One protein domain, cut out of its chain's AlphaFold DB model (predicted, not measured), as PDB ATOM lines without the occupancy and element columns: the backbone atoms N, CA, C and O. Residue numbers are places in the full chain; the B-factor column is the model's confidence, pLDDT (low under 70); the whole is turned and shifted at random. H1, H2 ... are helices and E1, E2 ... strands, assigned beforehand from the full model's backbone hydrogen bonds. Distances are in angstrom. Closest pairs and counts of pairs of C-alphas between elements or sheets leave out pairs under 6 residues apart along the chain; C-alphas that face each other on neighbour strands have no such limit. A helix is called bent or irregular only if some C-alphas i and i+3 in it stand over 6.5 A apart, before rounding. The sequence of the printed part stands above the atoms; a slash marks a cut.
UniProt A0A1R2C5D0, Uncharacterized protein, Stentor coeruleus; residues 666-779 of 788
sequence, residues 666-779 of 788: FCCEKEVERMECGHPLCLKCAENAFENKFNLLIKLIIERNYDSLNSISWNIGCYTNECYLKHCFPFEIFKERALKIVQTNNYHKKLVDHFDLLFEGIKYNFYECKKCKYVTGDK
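AT A GLANCE: This is residues 666 to 779 of the 788 residues of an uncharacterized protein of Stentor coeruleus (UniProt A0A1R2C5D0). One long helix, H1, runs lengthwise through the domain, with a small strand hairpin at each end: E1 and E2 where H1 begins, E3 and E4 near its last residues. H3 packs obliquely on one side of H1, the short helices H4 and H5 pack on H3, and the unnamed stretch 712 to 730 leads from H2 back to H3. The printed part has 114 residues, with five named helices and four named strands in the order E1 E2 H1 H2 H3 H4 H5 E3 E4, two antiparallel sheets of two strands each, and a mixed class. It is compact, with a radius of gyration of the C-alphas of 14.8 A, and elongated, spanning 46 by 29 by 20 A.

HOW THE PARTS SIT: E1, residues 672 to 674, and E2, 680 to 682, form an antiparallel hairpin; N 673 and O 681 are 2.9 A apart, within hydrogen-bond range. H1, 683 to 702, touches H2, 706 to 711, with residues 697 to 701 alone; this helical hairpin has its closest C-alphas at Leu 700 and Leu 709, 6.5 A apart, and a shallow tilt of 34 degrees, only just short of steep. The hub is H3, 731 to 744, irregular with C-alphas 733 and 736 at 7.7 A; it touches H1 at a steep tilt of 52 degrees, the same way, closest at the C-alphas of Glu 687 and Phe 734, 6.5 A. H3 touches H4, 750 to 754, at the C-alphas of Ala 738 and Val 752, 6.2 A, and H5, 756 to 760, at those of Phe 731 and Asp 756, 5.8 A. E3, 765 to 768, and E4, 775 to 778, form an antiparallel hairpin, with N 767 and O 776 at 2.9 A. Every O i to N i+4 pair is within hydrogen-bond range in H1, H2, H4 and H5, and 8 of 10 in H3.

IN THESE COORDINATES: E1 begins at C-alpha 672, (151.723, 144.407, 107.720). H1 measures 28.6 A and H3 19.3 A. E4 ends at C-alpha 778, (148.350, 119.278, 131.033).

THE WHOLE: The C-alphas farthest apart, of Lys 670 and Lys 771, are 48.3 A apart. The printed part has no cut, and H2 to H3 is the long link. The mean pLDDT of the printed part is 88.2; residues 666 and 676 are under 70.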
ATOM      1  N   PHE A 666     158.201 133.583 104.833       62.66
ATOM      2  CA  PHE A 666     158.332 135.013 104.614       62.66
ATOM      3  C   PHE A 666     156.931 135.610 104.730       62.66
ATOM      4  O   PHE A 666     155.985 135.114 104.109       62.66
ATOM      5  N   CYS A 667     156.795 136.632 105.573       74.94
ATOM      6  CA  CYS A 667     155.586 137.436 105.609       74.94
ATOM      7  C   CYS A 667     155.281 137.886 104.174       74.94
ATOM      8  O   CYS A 667     156.194 138.281 103.453       74.94
ATOM      9  N   CYS A 668     154.023 137.822 103.741       80.88
ATOM     10  CA  CYS A 668     153.662 138.233 102.383       80.88
ATOM     11  C   CYS A 668     153.773 139.753 102.161       80.88
ATOM     12  O   CYS A 668     153.524 140.215 101.051       80.88
ATOM     13  N   GLU A 669     154.105 140.512 103.215       76.44
ATOM     14  CA  GLU A 669     154.265 141.973 103.261       76.44
ATOM     15  C   GLU A 669     153.006 142.782 102.901       76.44
ATOM     16  O   GLU A 669     153.034 144.012 102.893       76.44
ATOM     17  N   LYS A 670     151.873 142.113 102.676       75.50
ATOM     18  CA  LYS A 670     150.567 142.747 102.477       75.50
ATOM     19  C   LYS A 670     149.928 143.009 103.837       75.50
ATOM     20  O   LYS A 670     149.870 142.094 104.652       75.50
ATOM     21  N   GLU A 671     149.464 144.239 104.065       81.06
ATOM     22  CA  GLU A 671     148.758 144.636 105.300       81.06
ATOM     23  C   GLU A 671     149.559 144.294 106.570       81.06
ATOM     24  O   GLU A 671     149.076 143.644 107.494       81.06
ATOM     25  N   VAL A 672     150.842 144.671 106.580       82.88
ATOM     26  CA  VAL A 672     151.723 144.407 107.720       82.88
ATOM     27  C   VAL A 672     151.503 145.397 108.850       82.88
ATOM     28  O   VAL A 672     151.623 146.611 108.674       82.88
ATOM     29  N   GLU A 673     151.300 144.860 110.044       75.75
ATOM     30  CA  GLU A 673     151.360 145.609 111.288       75.75
ATOM     31  C   GLU A 673     152.735 145.426 111.933       75.75
ATOM     32  O   GLU A 673     153.425 144.418 111.739       75.75
ATOM     33  N   ARG A 674     153.186 146.435 112.682       74.94
ATOM     34  CA  ARG A 674     154.400 146.297 113.491       74.94
ATOM     35  C   ARG A 674     154.034 145.650 114.814       74.94
ATOM     36  O   ARG A 674     153.303 146.237 115.603       74.94
ATOM     37  N   MET A 675     154.620 144.488 115.063       75.12
ATOM     38  CA  MET A 675     154.507 143.788 116.338       75.12
ATOM     39  C   MET A 675     155.195 144.567 117.467       75.12
ATOM     40  O   MET A 675     156.047 145.421 117.207       75.12
ATOM     41  N   GLU A 676     154.925 144.206 118.726       69.56
ATOM     42  CA  GLU A 676     155.649 144.738 119.898       69.56
ATOM     43  C   GLU A 676     157.173 144.549 119.782       69.56
ATOM     44  O   GLU A 676     157.959 145.399 120.197       69.56
ATOM     45  N   CYS A 677     157.614 143.472 119.125       74.81
ATOM     46  CA  CYS A 677     159.028 143.243 118.845       74.81
ATOM     47  C   CYS A 677     159.627 144.136 117.748       74.81
ATOM     48  O   CYS A 677     160.827 144.064 117.490       74.81
ATOM     49  N   GLY A 678     158.813 144.960 117.086       76.31
ATOM     50  CA  GLY A 678     159.206 145.851 115.997       76.31
ATOM     51  C   GLY A 678     159.295 145.184 114.621       76.31
ATOM     52  O   GLY A 678     159.469 145.892 113.627       76.31
ATOM     53  N   HIS A 679     159.157 143.858 114.535       81.94
ATOM     54  CA  HIS A 679     159.149 143.145 113.260       81.94
ATOM     55  C   HIS A 679     157.787 143.277 112.559       81.94
ATOM     56  O   HIS A 679     156.752 143.205 113.226       81.94
ATOM     57  N   PRO A 680     157.764 143.479 111.228       78.69
ATOM     58  CA  PRO A 680     156.523 143.542 110.468       78.69
ATOM     59  C   PRO A 680     155.902 142.148 110.327       78.69
ATOM     60  O   PRO A 680     156.589 141.192 109.957       78.69
ATOM     61  N   LEU A 681     154.597 142.042 110.573       82.31
ATOM     62  CA  LEU A 681     153.839 140.810 110.386       82.31
ATOM     63  C   LEU A 681     152.477 141.078 109.759       82.31
ATOM     64  O   LEU A 681     151.783 142.012 110.137       82.31
ATOM     65  N   CYS A 682     152.086 140.222 108.825       88.69
ATOM     66  CA  CYS A 682     150.738 140.180 108.282       88.69
ATOM     67  C   CYS A 682     149.900 139.234 109.150       88.69
ATOM     68  O   CYS A 682     150.294 138.077 109.339       88.69
ATOM     69  N   LEU A 683     148.743 139.692 109.634       86.94
ATOM     70  CA  LEU A 683     147.847 138.882 110.467       86.94
ATOM     71  C   LEU A 683     147.410 137.596 109.747       86.94
ATOM     72  O   LEU A 683     147.452 136.519 110.325       86.94
ATOM     73  N   LYS A 684     147.138 137.672 108.440       90.31
ATOM     74  CA  LYS A 684     146.785 136.506 107.614       90.31
ATOM     75  C   LYS A 684     147.908 135.467 107.528       90.31
ATOM     76  O   LYS A 684     147.656 134.264 107.477       90.31
ATOM     77  N   CYS A 685     149.170 135.904 107.509       88.62
ATOM     78  CA  CYS A 685     150.304 134.982 107.603       88.62
ATOM     79  C   CYS A 685     150.368 134.325 108.987       88.62
ATOM     80  O   CYS A 685     150.630 133.123 109.062       88.62
ATOM     81  N   ALA A 686     150.100 135.088 110.051       89.00
ATOM     82  CA  ALA A 686     150.040 134.576 111.419       89.00
ATOM     83  C   ALA A 686     148.928 133.533 111.582       89.00
ATOM     84  O   ALA A 686     149.196 132.446 112.084       89.00
ATOM     85  N   GLU A 687     147.732 133.809 111.060       91.94
ATOM     86  CA  GLU A 687     146.598 132.879 111.032       91.94
ATOM     87  C   GLU A 687     146.935 131.582 110.292       91.94
ATOM     88  O   GLU A 687     146.690 130.495 110.809       91.94
ATOM     89  N   ASN A 688     147.549 131.671 109.108       91.50
ATOM     90  CA  ASN A 688     147.957 130.487 108.350       91.50
ATOM     91  C   ASN A 688     149.033 129.679 109.091       91.50
ATOM     92  O   ASN A 688     149.021 128.447 109.080       91.50
ATOM     93  N   ALA A 689     149.997 130.353 109.722       89.62
ATOM     94  CA  ALA A 689     151.023 129.689 110.519       89.62
ATOM     95  C   ALA A 689     150.411 128.995 111.746       89.62
ATOM     96  O   ALA A 689     150.769 127.853 112.038       89.62
ATOM     97  N   PHE A 690     149.460 129.654 112.412       94.06
ATOM     98  CA  PHE A 690     148.684 129.078 113.500       94.06
ATOM     99  C   PHE A 690     147.901 127.847 113.045       94.06
ATOM    100  O   PHE A 690     148.057 126.790 113.641       94.06
ATOM    101  N   GLU A 691     147.124 127.944 111.968       95.31
ATOM    102  CA  GLU A 691     146.324 126.835 111.440       95.31
ATOM    103  C   GLU A 691     147.187 125.613 111.111       95.31
ATOM    104  O   GLU A 691     146.835 124.490 111.469       95.31
ATOM    105  N   ASN A 692     148.355 125.821 110.499       93.06
ATOM    106  CA  ASN A 692     149.300 124.739 110.233       93.06
ATOM    107  C   ASN A 692     149.807 124.086 111.527       93.06
ATOM    108  O   ASN A 692     149.866 122.859 111.610       93.06
ATOM    109  N   LYS A 693     150.152 124.885 112.547       94.06
ATOM    110  CA  LYS A 693     150.573 124.360 113.856       94.06
ATOM    111  C   LYS A 693     149.433 123.646 114.582       94.06
ATOM    112  O   LYS A 693     149.654 122.579 115.138       94.06
ATOM    113  N   PHE A 694     148.222 124.188 114.562       96.31
ATOM    114  CA  PHE A 694     147.072 123.615 115.254       96.31
ATOM    115  C   PHE A 694     146.639 122.280 114.627       96.31
ATOM    116  O   PHE A 694     146.431 121.298 115.338       96.31
ATOM    117  N   ASN A 695     146.618 122.188 113.293       95.00
ATOM    118  CA  ASN A 695     146.398 120.919 112.589       95.00
ATOM    119  C   ASN A 695     147.491 119.886 112.903       95.00
ATOM    120  O   ASN A 695     147.199 118.703 113.080       95.00
ATOM    121  N   LEU A 696     148.750 120.325 113.009       95.00
ATOM    122  CA  LEU A 696     149.857 119.450 113.389       95.00
ATOM    123  C   LEU A 696     149.712 118.926 114.822       95.00
ATOM    124  O   LEU A 696     149.953 117.744 115.053       95.00
ATOM    125  N   LEU A 697     149.289 119.771 115.768       95.50
ATOM    126  CA  LEU A 697     149.007 119.366 117.148       95.50
ATOM    127  C   LEU A 697     147.969 118.242 117.182       95.50
ATOM    128  O   LEU A 697     148.225 117.186 117.757       95.50
ATOM    129  N   ILE A 698     146.833 118.447 116.511       94.38
ATOM    130  CA  ILE A 698     145.758 117.454 116.415       94.38
ATOM    131  C   ILE A 698     146.279 116.145 115.818       94.38
ATOM    132  O   ILE A 698     146.059 115.079 116.391       94.38
ATOM    133  N   LYS A 699     147.027 116.219 114.711       93.62
ATOM    134  CA  LYS A 699     147.628 115.042 114.075       93.62
ATOM    135  C   LYS A 699     148.495 114.245 115.057       93.62
ATOM    136  O   LYS A 699     148.325 113.036 115.174       93.62
ATOM    137  N   LEU A 700     149.377 114.911 115.803       94.00
ATOM    138  CA  LEU A 700     150.268 114.237 116.754       94.00
ATOM    139  C   LEU A 700     149.535 113.660 117.973       94.00
ATOM    140  O   LEU A 700     149.966 112.632 118.500       94.00
ATOM    141  N   ILE A 701     148.436 114.289 118.407       92.00
ATOM    142  CA  ILE A 701     147.548 113.745 119.449       92.00
ATOM    143  C   ILE A 701     146.935 112.421 118.973       92.00
ATOM    144  O   ILE A 701     146.963 111.439 119.713       92.00
ATOM    145  N   ILE A 702     146.441 112.367 117.731       89.94
ATOM    146  CA  ILE A 702     145.845 111.157 117.135       89.94
ATOM    147  C   ILE A 702     146.889 110.050 116.981       89.94
ATOM    148  O   ILE A 702     146.643 108.903 117.348       89.94
ATOM    149  N   GLU A 703     148.076 110.400 116.485       92.38
ATOM    150  CA  GLU A 703     149.191 109.468 116.264       92.38
ATOM    151  C   GLU A 703     149.880 109.020 117.563       92.38
ATOM    152  O   GLU A 703     150.781 108.182 117.527       92.38
ATOM    153  N   ARG A 704     149.476 109.562 118.721       94.00
ATOM    154  CA  ARG A 704     150.082 109.285 120.033       94.00
ATOM    155  C   ARG A 704     151.597 109.538 120.059       94.00
ATOM    156  O   ARG A 704     152.360 108.804 120.692       94.00
ATOM    157  N   ASN A 705     152.057 110.583 119.370       93.62
ATOM    158  CA  ASN A 705     153.481 110.893 119.225       93.62
ATOM    159  C   ASN A 705     153.978 111.826 120.347       93.62
ATOM    160  O   ASN A 705     154.201 113.022 120.140       93.62
ATOM    161  N   TYR A 706     154.147 111.270 121.550       91.50
ATOM    162  CA  TYR A 706     154.524 112.021 122.759       91.50
ATOM    163  C   TYR A 706     155.858 112.756 122.631       91.50
ATOM    164  O   TYR A 706     155.975 113.895 123.077       91.50
ATOM    165  N   ASP A 707     156.855 112.130 122.004       90.94
ATOM    166  CA  ASP A 707     158.187 112.721 121.842       90.94
ATOM    167  C   ASP A 707     158.103 114.026 121.042       90.94
ATOM    168  O   ASP A 707     158.717 115.034 121.396       90.94
ATOM    169  N   SER A 708     157.280 114.044 119.992       93.38
ATOM    170  CA  SER A 708     157.063 115.238 119.174       93.38
ATOM    171  C   SER A 708     156.184 116.262 119.892       93.38
ATOM    172  O   SER A 708     156.524 117.442 119.915       93.38
ATOM    173  N   LEU A 709     155.099 115.824 120.539       94.06
ATOM    174  CA  LEU A 709     154.222 116.707 121.315       94.06
ATOM    175  C   LEU A 709     154.983 117.483 122.403       94.06
ATOM    176  O   LEU A 709     154.755 118.681 122.566       94.06
ATOM    177  N   ASN A 710     155.918 116.817 123.090       92.62
ATOM    178  CA  ASN A 710     156.691 117.382 124.201       92.62
ATOM    179  C   ASN A 710     157.964 118.137 123.780       92.62
ATOM    180  O   ASN A 710     158.504 118.909 124.571       92.62
ATOM    181  N   SER A 711     158.476 117.924 122.562       89.69
ATOM    182  CA  SER A 711     159.695 118.597 122.074       89.69
ATOM    183  C   SER A 711     159.420 119.851 121.240       89.69
ATOM    184  O   SER A 711     160.295 120.714 121.122       89.69
ATOM    185  N   ILE A 712     158.225 119.974 120.658       91.00
ATOM    186  CA  ILE A 712     157.855 121.090 119.783       91.00
ATOM    187  C   ILE A 712     157.413 122.311 120.598       91.00
ATOM    188  O   ILE A 712     156.676 122.215 121.574       91.00
ATOM    189  N   SER A 713     157.838 123.493 120.144       89.44
ATOM    190  CA  SER A 713     157.358 124.774 120.664       89.44
ATOM    191  C   SER A 713     156.092 125.208 119.918       89.44
ATOM    192  O   SER A 713     156.136 125.614 118.748       89.44
ATOM    193  N   TRP A 714     154.957 125.118 120.604       92.44
ATOM    194  CA  TRP A 714     153.630 125.360 120.034       92.44
ATOM    195  C   TRP A 714     153.254 126.841 119.922       92.44
ATOM    196  O   TRP A 714     152.357 127.182 119.160       92.44
ATOM    197  N   ASN A 715     153.989 127.733 120.585       88.50
ATOM    198  CA  ASN A 715     153.708 129.166 120.624       88.50
ATOM    199  C   ASN A 715     153.605 129.840 119.242       88.50
ATOM    200  O   ASN A 715     154.309 129.478 118.288       88.50
ATOM    201  N   ILE A 716     152.779 130.883 119.163       84.50
ATOM    202  CA  ILE A 716     152.641 131.740 117.979       84.50
ATOM    203  C   ILE A 716     153.538 132.969 118.169       84.50
ATOM    204  O   ILE A 716     153.265 133.864 118.971       84.50
ATOM    205  N   GLY A 717     154.671 132.977 117.467       80.69
ATOM    206  CA  GLY A 717     155.736 133.960 117.649       80.69
ATOM    207  C   GLY A 717     156.135 134.676 116.368       80.69
ATOM    208  O   GLY A 717     155.715 134.319 115.269       80.69
ATOM    209  N   CYS A 718     156.993 135.682 116.513       80.75
ATOM    210  CA  CYS A 718     157.637 136.335 115.381       80.75
ATOM    211  C   CYS A 718     158.480 135.335 114.563       80.75
ATOM    212  O   CYS A 718     159.229 134.545 115.134       80.75
ATOM    213  N   TYR A 719     158.412 135.410 113.228       75.19
ATOM    214  CA  TYR A 719     159.199 134.549 112.327       75.19
ATOM    215  C   TYR A 719     160.702 134.863 112.328       75.19
ATOM    216  O   TYR A 719     161.509 134.094 111.806       75.19
ATOM    217  N   THR A 720     161.111 136.006 112.880       76.12
ATOM    218  CA  THR A 720     162.527 136.354 112.980       76.12
ATOM    219  C   THR A 720     163.170 135.515 114.081       76.12
ATOM    220  O   THR A 720     162.888 135.711 115.258       76.12
ATOM    221  N   ASN A 721     164.072 134.601 113.707       70.44
ATOM    222  CA  ASN A 721     164.748 133.681 114.639       70.44
ATOM    223  C   ASN A 721     165.462 134.383 115.814       70.44
ATOM    224  O   ASN A 721     165.626 133.791 116.877       70.44
ATOM    225  N   GLU A 722     165.886 135.634 115.620       75.56
ATOM    226  CA  GLU A 722     166.575 136.465 116.620       75.56
ATOM    227  C   GLU A 722     165.619 137.386 117.401       75.56
ATOM    228  O   GLU A 722     166.053 138.264 118.146       75.56
ATOM    229  N   CYS A 723     164.304 137.220 117.235       77.06
ATOM    230  CA  CYS A 723     163.324 138.020 117.948       77.06
ATOM    231  C   CYS A 723     163.349 137.701 119.448       77.06
ATOM    232  O   CYS A 723     163.135 136.560 119.861       77.06
ATOM    233  N   TYR A 724     163.579 138.731 120.267       74.94
ATOM    234  CA  TYR A 724     163.586 138.611 121.727       74.94
ATOM    235  C   TYR A 724     162.196 138.271 122.287       74.94
ATOM    236  O   TYR A 724     162.086 137.582 123.298       74.94
ATOM    237  N   LEU A 725     161.135 138.716 121.607       72.69
ATOM    238  CA  LEU A 725     159.754 138.413 121.957       72.69
ATOM    239  C   LEU A 725     159.297 137.195 121.149       72.69
ATOM    240  O   LEU A 725     158.940 137.305 119.976       72.69
ATOM    241  N   LYS A 726     159.356 136.008 121.754       70.00
ATOM    242  CA  LYS A 726     158.915 134.760 121.104       70.00
ATOM    243  C   LYS A 726     157.400 134.543 121.184       70.00
ATOM    244  O   LYS A 726     156.883 133.688 120.475       70.00
ATOM    245  N   HIS A 727     156.700 135.320 122.004       77.94
ATOM    246  CA  HIS A 727     155.260 135.229 122.241       77.94
ATOM    247  C   HIS A 727     154.659 136.573 121.852       77.94
ATOM    248  O   HIS A 727     154.791 137.539 122.594       77.94
ATOM    249  N   CYS A 728     154.134 136.674 120.631       72.75
ATOM    250  CA  CYS A 728     153.720 137.970 120.084       72.75
ATOM    251  C   CYS A 728     152.206 138.127 119.958       72.75
ATOM    252  O   CYS A 728     151.758 139.239 119.693       72.75
ATOM    253  N   PHE A 729     151.438 137.049 120.120       81.50
ATOM    254  CA  PHE A 729     149.993 137.079 119.942       81.50
ATOM    255  C   PHE A 729     149.275 136.354 121.080       81.50
ATOM    256  O   PHE A 729     149.667 135.227 121.394       81.50
ATOM    257  N   PRO A 730     148.215 136.953 121.649       88.62
ATOM    258  CA  PRO A 730     147.264 136.217 122.472       88.62
ATOM    259  C   PRO A 730     146.500 135.195 121.618       88.62
ATOM    260  O   PRO A 730     146.209 135.449 120.444       88.62
ATOM    261  N   PHE A 731     146.154 134.051 122.210       92.31
ATOM    262  CA  PHE A 731     145.438 132.976 121.516       92.31
ATOM    263  C   PHE A 731     144.054 133.414 121.031       92.31
ATOM    264  O   PHE A 731     143.599 132.953 119.985       92.31
ATOM    265  N   GLU A 732     143.419 134.350 121.742       93.56
ATOM    266  CA  GLU A 732     142.073 134.854 121.445       93.56
ATOM    267  C   GLU A 732     141.918 135.338 119.992       93.56
ATOM    268  O   GLU A 732     140.880 135.124 119.375       93.56
ATOM    269  N   ILE A 733     142.982 135.893 119.398       92.19
ATOM    270  CA  ILE A 733     143.002 136.330 117.990       92.19
ATOM    271  C   ILE A 733     142.734 135.162 117.027       92.19
ATOM    272  O   ILE A 733     142.144 135.348 115.966       92.19
ATOM    273  N   PHE A 734     143.154 133.951 117.389       95.44
ATOM    274  CA  PHE A 734     143.069 132.762 116.545       95.44
ATOM    275  C   PHE A 734     141.993 131.764 116.989       95.44
ATOM    276  O   PHE A 734     141.832 130.714 116.356       95.44
ATOM    277  N   LYS A 735     141.233 132.077 118.045       96.31
ATOM    278  CA  LYS A 735     140.248 131.173 118.654       96.31
ATOM    279  C   LYS A 735     139.178 130.703 117.666       96.31
ATOM    280  O   LYS A 735     138.917 129.507 117.566       96.31
ATOM    281  N   GLU A 736     138.623 131.614 116.868       96.44
ATOM    282  CA  GLU A 736     137.647 131.289 115.811       96.44
ATOM    283  C   GLU A 736     138.223 130.321 114.767       96.44
ATOM    284  O   GLU A 736     137.563 129.373 114.332       96.44
ATOM    285  N   ARG A 737     139.498 130.497 114.397       97.19
ATOM    286  CA  ARG A 737     140.180 129.596 113.459       97.19
ATOM    287  C   ARG A 737     140.346 128.203 114.062       97.19
ATOM    288  O   ARG A 737     140.081 127.216 113.379       97.19
ATOM    289  N   ALA A 738     140.729 128.124 115.336       97.50
ATOM    290  CA  ALA A 738     140.845 126.870 116.078       97.50
ATOM    291  C   ALA A 738     139.497 126.136 116.162       97.50
ATOM    292  O   ALA A 738     139.416 124.951 115.842       97.50
ATOM    293  N   LEU A 739     138.425 126.860 116.513       97.56
ATOM    294  CA  LEU A 739     137.059 126.334 116.563       97.56
ATOM    295  C   LEU A 739     136.623 125.785 115.206       97.56
ATOM    296  O   LEU A 739     136.089 124.679 115.149       97.56
ATOM    297  N   LYS A 740     136.907 126.500 114.112       97.25
ATOM    298  CA  LYS A 740     136.604 126.036 112.755       97.25
ATOM    299  C   LYS A 740     137.339 124.741 112.406       97.25
ATOM    300  O   LYS A 740     136.732 123.846 111.824       97.25
ATOM    301  N   ILE A 741     138.619 124.614 112.767       96.19
ATOM    302  CA  ILE A 741     139.402 123.387 112.543       96.19
ATOM    303  C   ILE A 741     138.804 122.220 113.338       96.19
ATOM    304  O   ILE A 741     138.566 121.152 112.775       96.19
ATOM    305  N   VAL A 742     138.521 122.430 114.626       96.19
ATOM    306  CA  VAL A 742     137.915 121.423 115.512       96.19
ATOM    307  C   VAL A 742     136.552 120.976 114.983       96.19
ATOM    308  O   VAL A 742     136.318 119.778 114.862       96.19
ATOM    309  N   GLN A 743     135.693 121.915 114.573       95.19
ATOM    310  CA  GLN A 743     134.385 121.626 113.976       95.19
ATOM    311  C   GLN A 743     134.498 120.860 112.654       95.19
ATOM    312  O   GLN A 743     133.810 119.864 112.472       95.19
ATOM    313  N   THR A 744     135.387 121.287 111.752       93.69
ATOM    314  CA  THR A 744     135.568 120.657 110.427       93.69
ATOM    315  C   THR A 744     135.996 119.192 110.546       93.69
ATOM    316  O   THR A 744     135.690 118.386 109.675       93.69
ATOM    317  N   ASN A 745     136.683 118.837 111.633       89.31
ATOM    318  CA  ASN A 745     137.168 117.485 111.886       89.31
ATOM    319  C   ASN A 745     136.352 116.729 112.957       89.31
ATOM    320  O   ASN A 745     136.797 115.682 113.418       89.31
ATOM    321  N   ASN A 746     135.181 117.240 113.360       93.62
ATOM    322  CA  ASN A 746     134.306 116.638 114.377       93.62
ATOM    323  C   ASN A 746     134.982 116.383 115.743       93.62
ATOM    324  O   ASN A 746     134.680 115.406 116.427       93.62
ATOM    325  N   TYR A 747     135.893 117.264 116.169       91.06
ATOM    326  CA  TYR A 747     136.481 117.225 117.511       91.06
ATOM    327  C   TYR A 747     135.651 118.022 118.525       91.06
ATOM    328  O   TYR A 747     134.899 118.937 118.186       91.06
ATOM    329  N   HIS A 748     135.823 117.706 119.810       91.25
ATOM    330  CA  HIS A 748     135.133 118.405 120.889       91.25
ATOM    331  C   HIS A 748     135.700 119.822 121.104       91.25
ATOM    332  O   HIS A 748     136.916 120.001 121.210       91.25
ATOM    333  N   LYS A 749     134.828 120.834 121.259       93.69
ATOM    334  CA  LYS A 749     135.224 122.252 121.432       93.69
ATOM    335  C   LYS A 749     136.156 122.503 122.623       93.69
ATOM    336  O   LYS A 749     137.056 123.323 122.492       93.69
ATOM    337  N   LYS A 750     136.007 121.743 123.722       90.44
ATOM    338  CA  LYS A 750     136.919 121.760 124.896       90.44
ATOM    339  C   LYS A 750     138.409 121.681 124.518       90.44
ATOM    340  O   LYS A 750     139.229 122.205 125.258       90.44
ATOM    341  N   LEU A 751     138.768 121.067 123.384       92.06
ATOM    342  CA  LEU A 751     140.157 121.007 122.912       92.06
ATOM    343  C   LEU A 751     140.747 122.403 122.668       92.06
ATOM    344  O   LEU A 751     141.915 122.631 122.969       92.06
ATOM    345  N   VAL A 752     139.938 123.336 122.158       94.44
ATOM    346  CA  VAL A 752     140.351 124.724 121.911       94.44
ATOM    347  C   VAL A 752     140.662 125.429 123.225       94.44
ATOM    348  O   VAL A 752     141.754 125.963 123.372       94.44
ATOM    349  N   ASP A 753     139.728 125.389 124.176       90.94
ATOM    350  CA  ASP A 753     139.874 126.095 125.454       90.94
ATOM    351  C   ASP A 753     140.934 125.450 126.364       90.94
ATOM    352  O   ASP A 753     141.509 126.118 127.208       90.94
ATOM    353  N   HIS A 754     141.218 124.153 126.216       90.50
ATOM    354  CA  HIS A 754     142.221 123.479 127.047       90.50
ATOM    355  C   HIS A 754     143.660 123.745 126.597       90.50
ATOM    356  O   HIS A 754     144.576 123.729 127.422       90.50
ATOM    357  N   PHE A 755     143.882 123.948 125.296       93.00
ATOM    358  CA  PHE A 755     145.213 124.169 124.720       93.00
ATOM    359  C   PHE A 755     145.470 125.629 124.329       93.00
ATOM    360  O   PHE A 755     146.471 125.902 123.677       93.00
ATOM    361  N   ASP A 756     144.630 126.579 124.730       93.56
ATOM    362  CA  ASP A 756     144.829 128.006 124.457       93.56
ATOM    363  C   ASP A 756     146.191 128.515 124.975       93.56
ATOM    364  O   ASP A 756     147.030 128.995 124.206       93.56
ATOM    365  N   LEU A 757     146.481 128.277 126.254       89.62
ATOM    366  CA  LEU A 757     147.697 128.688 126.948       89.62
ATOM    367  C   LEU A 757     148.953 128.032 126.362       89.62
ATOM    368  O   LEU A 757     150.048 128.598 126.446       89.62
ATOM    369  N   LEU A 758     148.819 126.859 125.732       94.12
ATOM    370  CA  LEU A 758     149.919 126.193 125.032       94.12
ATOM    371  C   LEU A 758     150.447 127.062 123.880       94.12
ATOM    372  O   LEU A 758     151.661 127.195 123.694       94.12
ATOM    373  N   PHE A 759     149.546 127.698 123.128       93.50
ATOM    374  CA  PHE A 759     149.897 128.601 122.028       93.50
ATOM    375  C   PHE A 759     150.359 129.983 122.509       93.50
ATOM    376  O   PHE A 759     151.063 130.683 121.774       93.50
ATOM    377  N   GLU A 760     150.064 130.337 123.759       89.25
ATOM    378  CA  GLU A 760     150.630 131.513 124.431       89.25
ATOM    379  C   GLU A 760     152.020 131.239 125.031       89.25
ATOM    380  O   GLU A 760     152.757 132.167 125.360       89.25
ATOM    381  N   GLY A 761     152.457 129.974 125.061       88.50
ATOM    382  CA  GLY A 761     153.807 129.575 125.462       88.50
ATOM    383  C   GLY A 761     153.910 128.856 126.799       88.50
ATOM    384  O   GLY A 761     155.027 128.563 127.233       88.50
ATOM    385  N   ILE A 762     152.787 128.545 127.446       89.50
ATOM    386  CA  ILE A 762     152.783 127.673 128.618       89.50
ATOM    387  C   ILE A 762     153.145 126.258 128.170       89.50
ATOM    388  O   ILE A 762     152.590 125.723 127.214       89.50
ATOM    389  N   LYS A 763     154.114 125.641 128.849       90.12
ATOM    390  CA  LYS A 763     154.528 124.270 128.535       90.12
ATOM    391  C   LYS A 763     153.486 123.277 129.031       90.12
ATOM    392  O   LYS A 763     153.064 123.355 130.183       90.12
ATOM    393  N   TYR A 764     153.134 122.337 128.162       93.56
ATOM    394  CA  TYR A 764     152.284 121.199 128.488       93.56
ATOM    395  C   TYR A 764     153.124 119.928 128.443       93.56
ATOM    396  O   TYR A 764     154.015 119.814 127.601       93.56
ATOM    397  N   ASN A 765     152.814 118.978 129.322       93.31
ATOM    398  CA  ASN A 765     153.361 117.629 129.261       93.31
ATOM    399  C   ASN A 765     152.291 116.696 128.703       93.31
ATOM    400  O   ASN A 765     151.262 116.474 129.332       93.31
ATOM    401  N   PHE A 766     152.528 116.151 127.516       95.38
ATOM    402  CA  PHE A 766     151.625 115.223 126.852       95.38
ATOM    403  C   PHE A 766     151.903 113.775 127.256       95.38
ATOM    404  O   PHE A 766     153.047 113.319 127.198       95.38
ATOM    405  N   TYR A 767     150.844 113.049 127.615       93.88
ATOM    406  CA  TYR A 767     150.879 111.653 128.058       93.88
ATOM    407  C   TYR A 767     149.558 110.924 127.756       93.88
ATOM    408  O   TYR A 767     148.539 111.529 127.418       93.88
ATOM    409  N   GLU A 768     149.567 109.596 127.886       94.56
ATOM    410  CA  GLU A 768     148.349 108.782 127.841       94.56
ATOM    411  C   GLU A 768     147.649 108.800 129.199       94.56
ATOM    412  O   GLU A 768     148.211 108.362 130.209       94.56
ATOM    413  N   CYS A 769     146.408 109.281 129.253       92.81
ATOM    414  CA  CYS A 769     145.668 109.282 130.503       92.81
ATOM    415  C   CYS A 769     145.416 107.849 130.989       92.81
ATOM    416  O   CYS A 769     144.803 107.034 130.297       92.81
ATOM    417  N   LYS A 770     145.806 107.549 132.232       92.50
ATOM    418  CA  LYS A 770     145.620 106.212 132.815       92.50
ATOM    419  C   LYS A 770     144.148 105.778 132.882       92.50
ATOM    420  O   LYS A 770     143.901 104.580 132.730       92.50
ATOM    421  N   LYS A 771     143.217 106.729 133.075       93.44
ATOM    422  CA  LYS A 771     141.768 106.504 133.231       93.44
ATOM    423  C   LYS A 771     141.057 106.312 131.887       93.44
ATOM    424  O   LYS A 771     140.511 105.244 131.653       93.44
ATOM    425  N   CYS A 772     141.085 107.309 130.998       91.81
ATOM    426  CA  CYS A 772     140.335 107.267 129.733       91.81
ATOM    427  C   CYS A 772     141.143 106.779 128.518       91.81
ATOM    428  O   CYS A 772     140.588 106.697 127.429       91.81
ATOM    429  N   LYS A 773     142.449 106.508 128.666       91.81
ATOM    430  CA  LYS A 773     143.375 106.074 127.593       91.81
ATOM    431  C   LYS A 773     143.534 107.038 126.407       91.81
ATOM    432  O   LYS A 773     144.238 106.728 125.450       91.81
ATOM    433  N   TYR A 774     142.927 108.221 126.467       87.94
ATOM    434  CA  TYR A 774     143.152 109.278 125.486       87.94
ATOM    435  C   TYR A 774     144.476 109.999 125.742       87.94
ATOM    436  O   TYR A 774     144.915 110.154 126.887       87.94
ATOM    437  N   VAL A 775     145.088 110.482 124.660       89.69
ATOM    438  CA  VAL A 775     146.243 111.381 124.722       89.69
ATOM    439  C   VAL A 775     145.765 112.739 125.204       89.69
ATOM    440  O   VAL A 775     144.851 113.333 124.633       89.69
ATOM    441  N   THR A 776     146.377 113.232 126.267       90.81
ATOM    442  CA  THR A 776     146.099 114.549 126.831       90.81
ATOM    443  C   THR A 776     147.418 115.261 127.080       90.81
ATOM    444  O   THR A 776     148.469 114.624 127.101       90.81
ATOM    445  N   GLY A 777     147.373 116.575 127.237       88.06
ATOM    446  CA  GLY A 777     148.491 117.335 127.771       88.06
ATOM    447  C   GLY A 777     147.969 118.232 128.868       88.06
ATOM    448  O   GLY A 777     146.895 118.808 128.711       88.06
ATOM    449  N   ASP A 778     148.699 118.356 129.963       87.12
ATOM    450  CA  ASP A 778     148.350 119.278 131.033       87.12
ATOM    451  C   ASP A 778     149.473 120.278 131.291       87.12
ATOM    452  O   ASP A 778     150.661 120.034 131.059       87.12
ATOM    453  N   LYS A 779     149.067 121.451 131.772       84.12
ATOM    454  CA  LYS A 779     149.983 122.338 132.478       84.12
ATOM    455  C   LYS A 779     150.415 121.653 133.784       84.12
ATOM    456  O   LYS A 779     149.652 120.841 134.311       84.12
TER     457      LYS A 779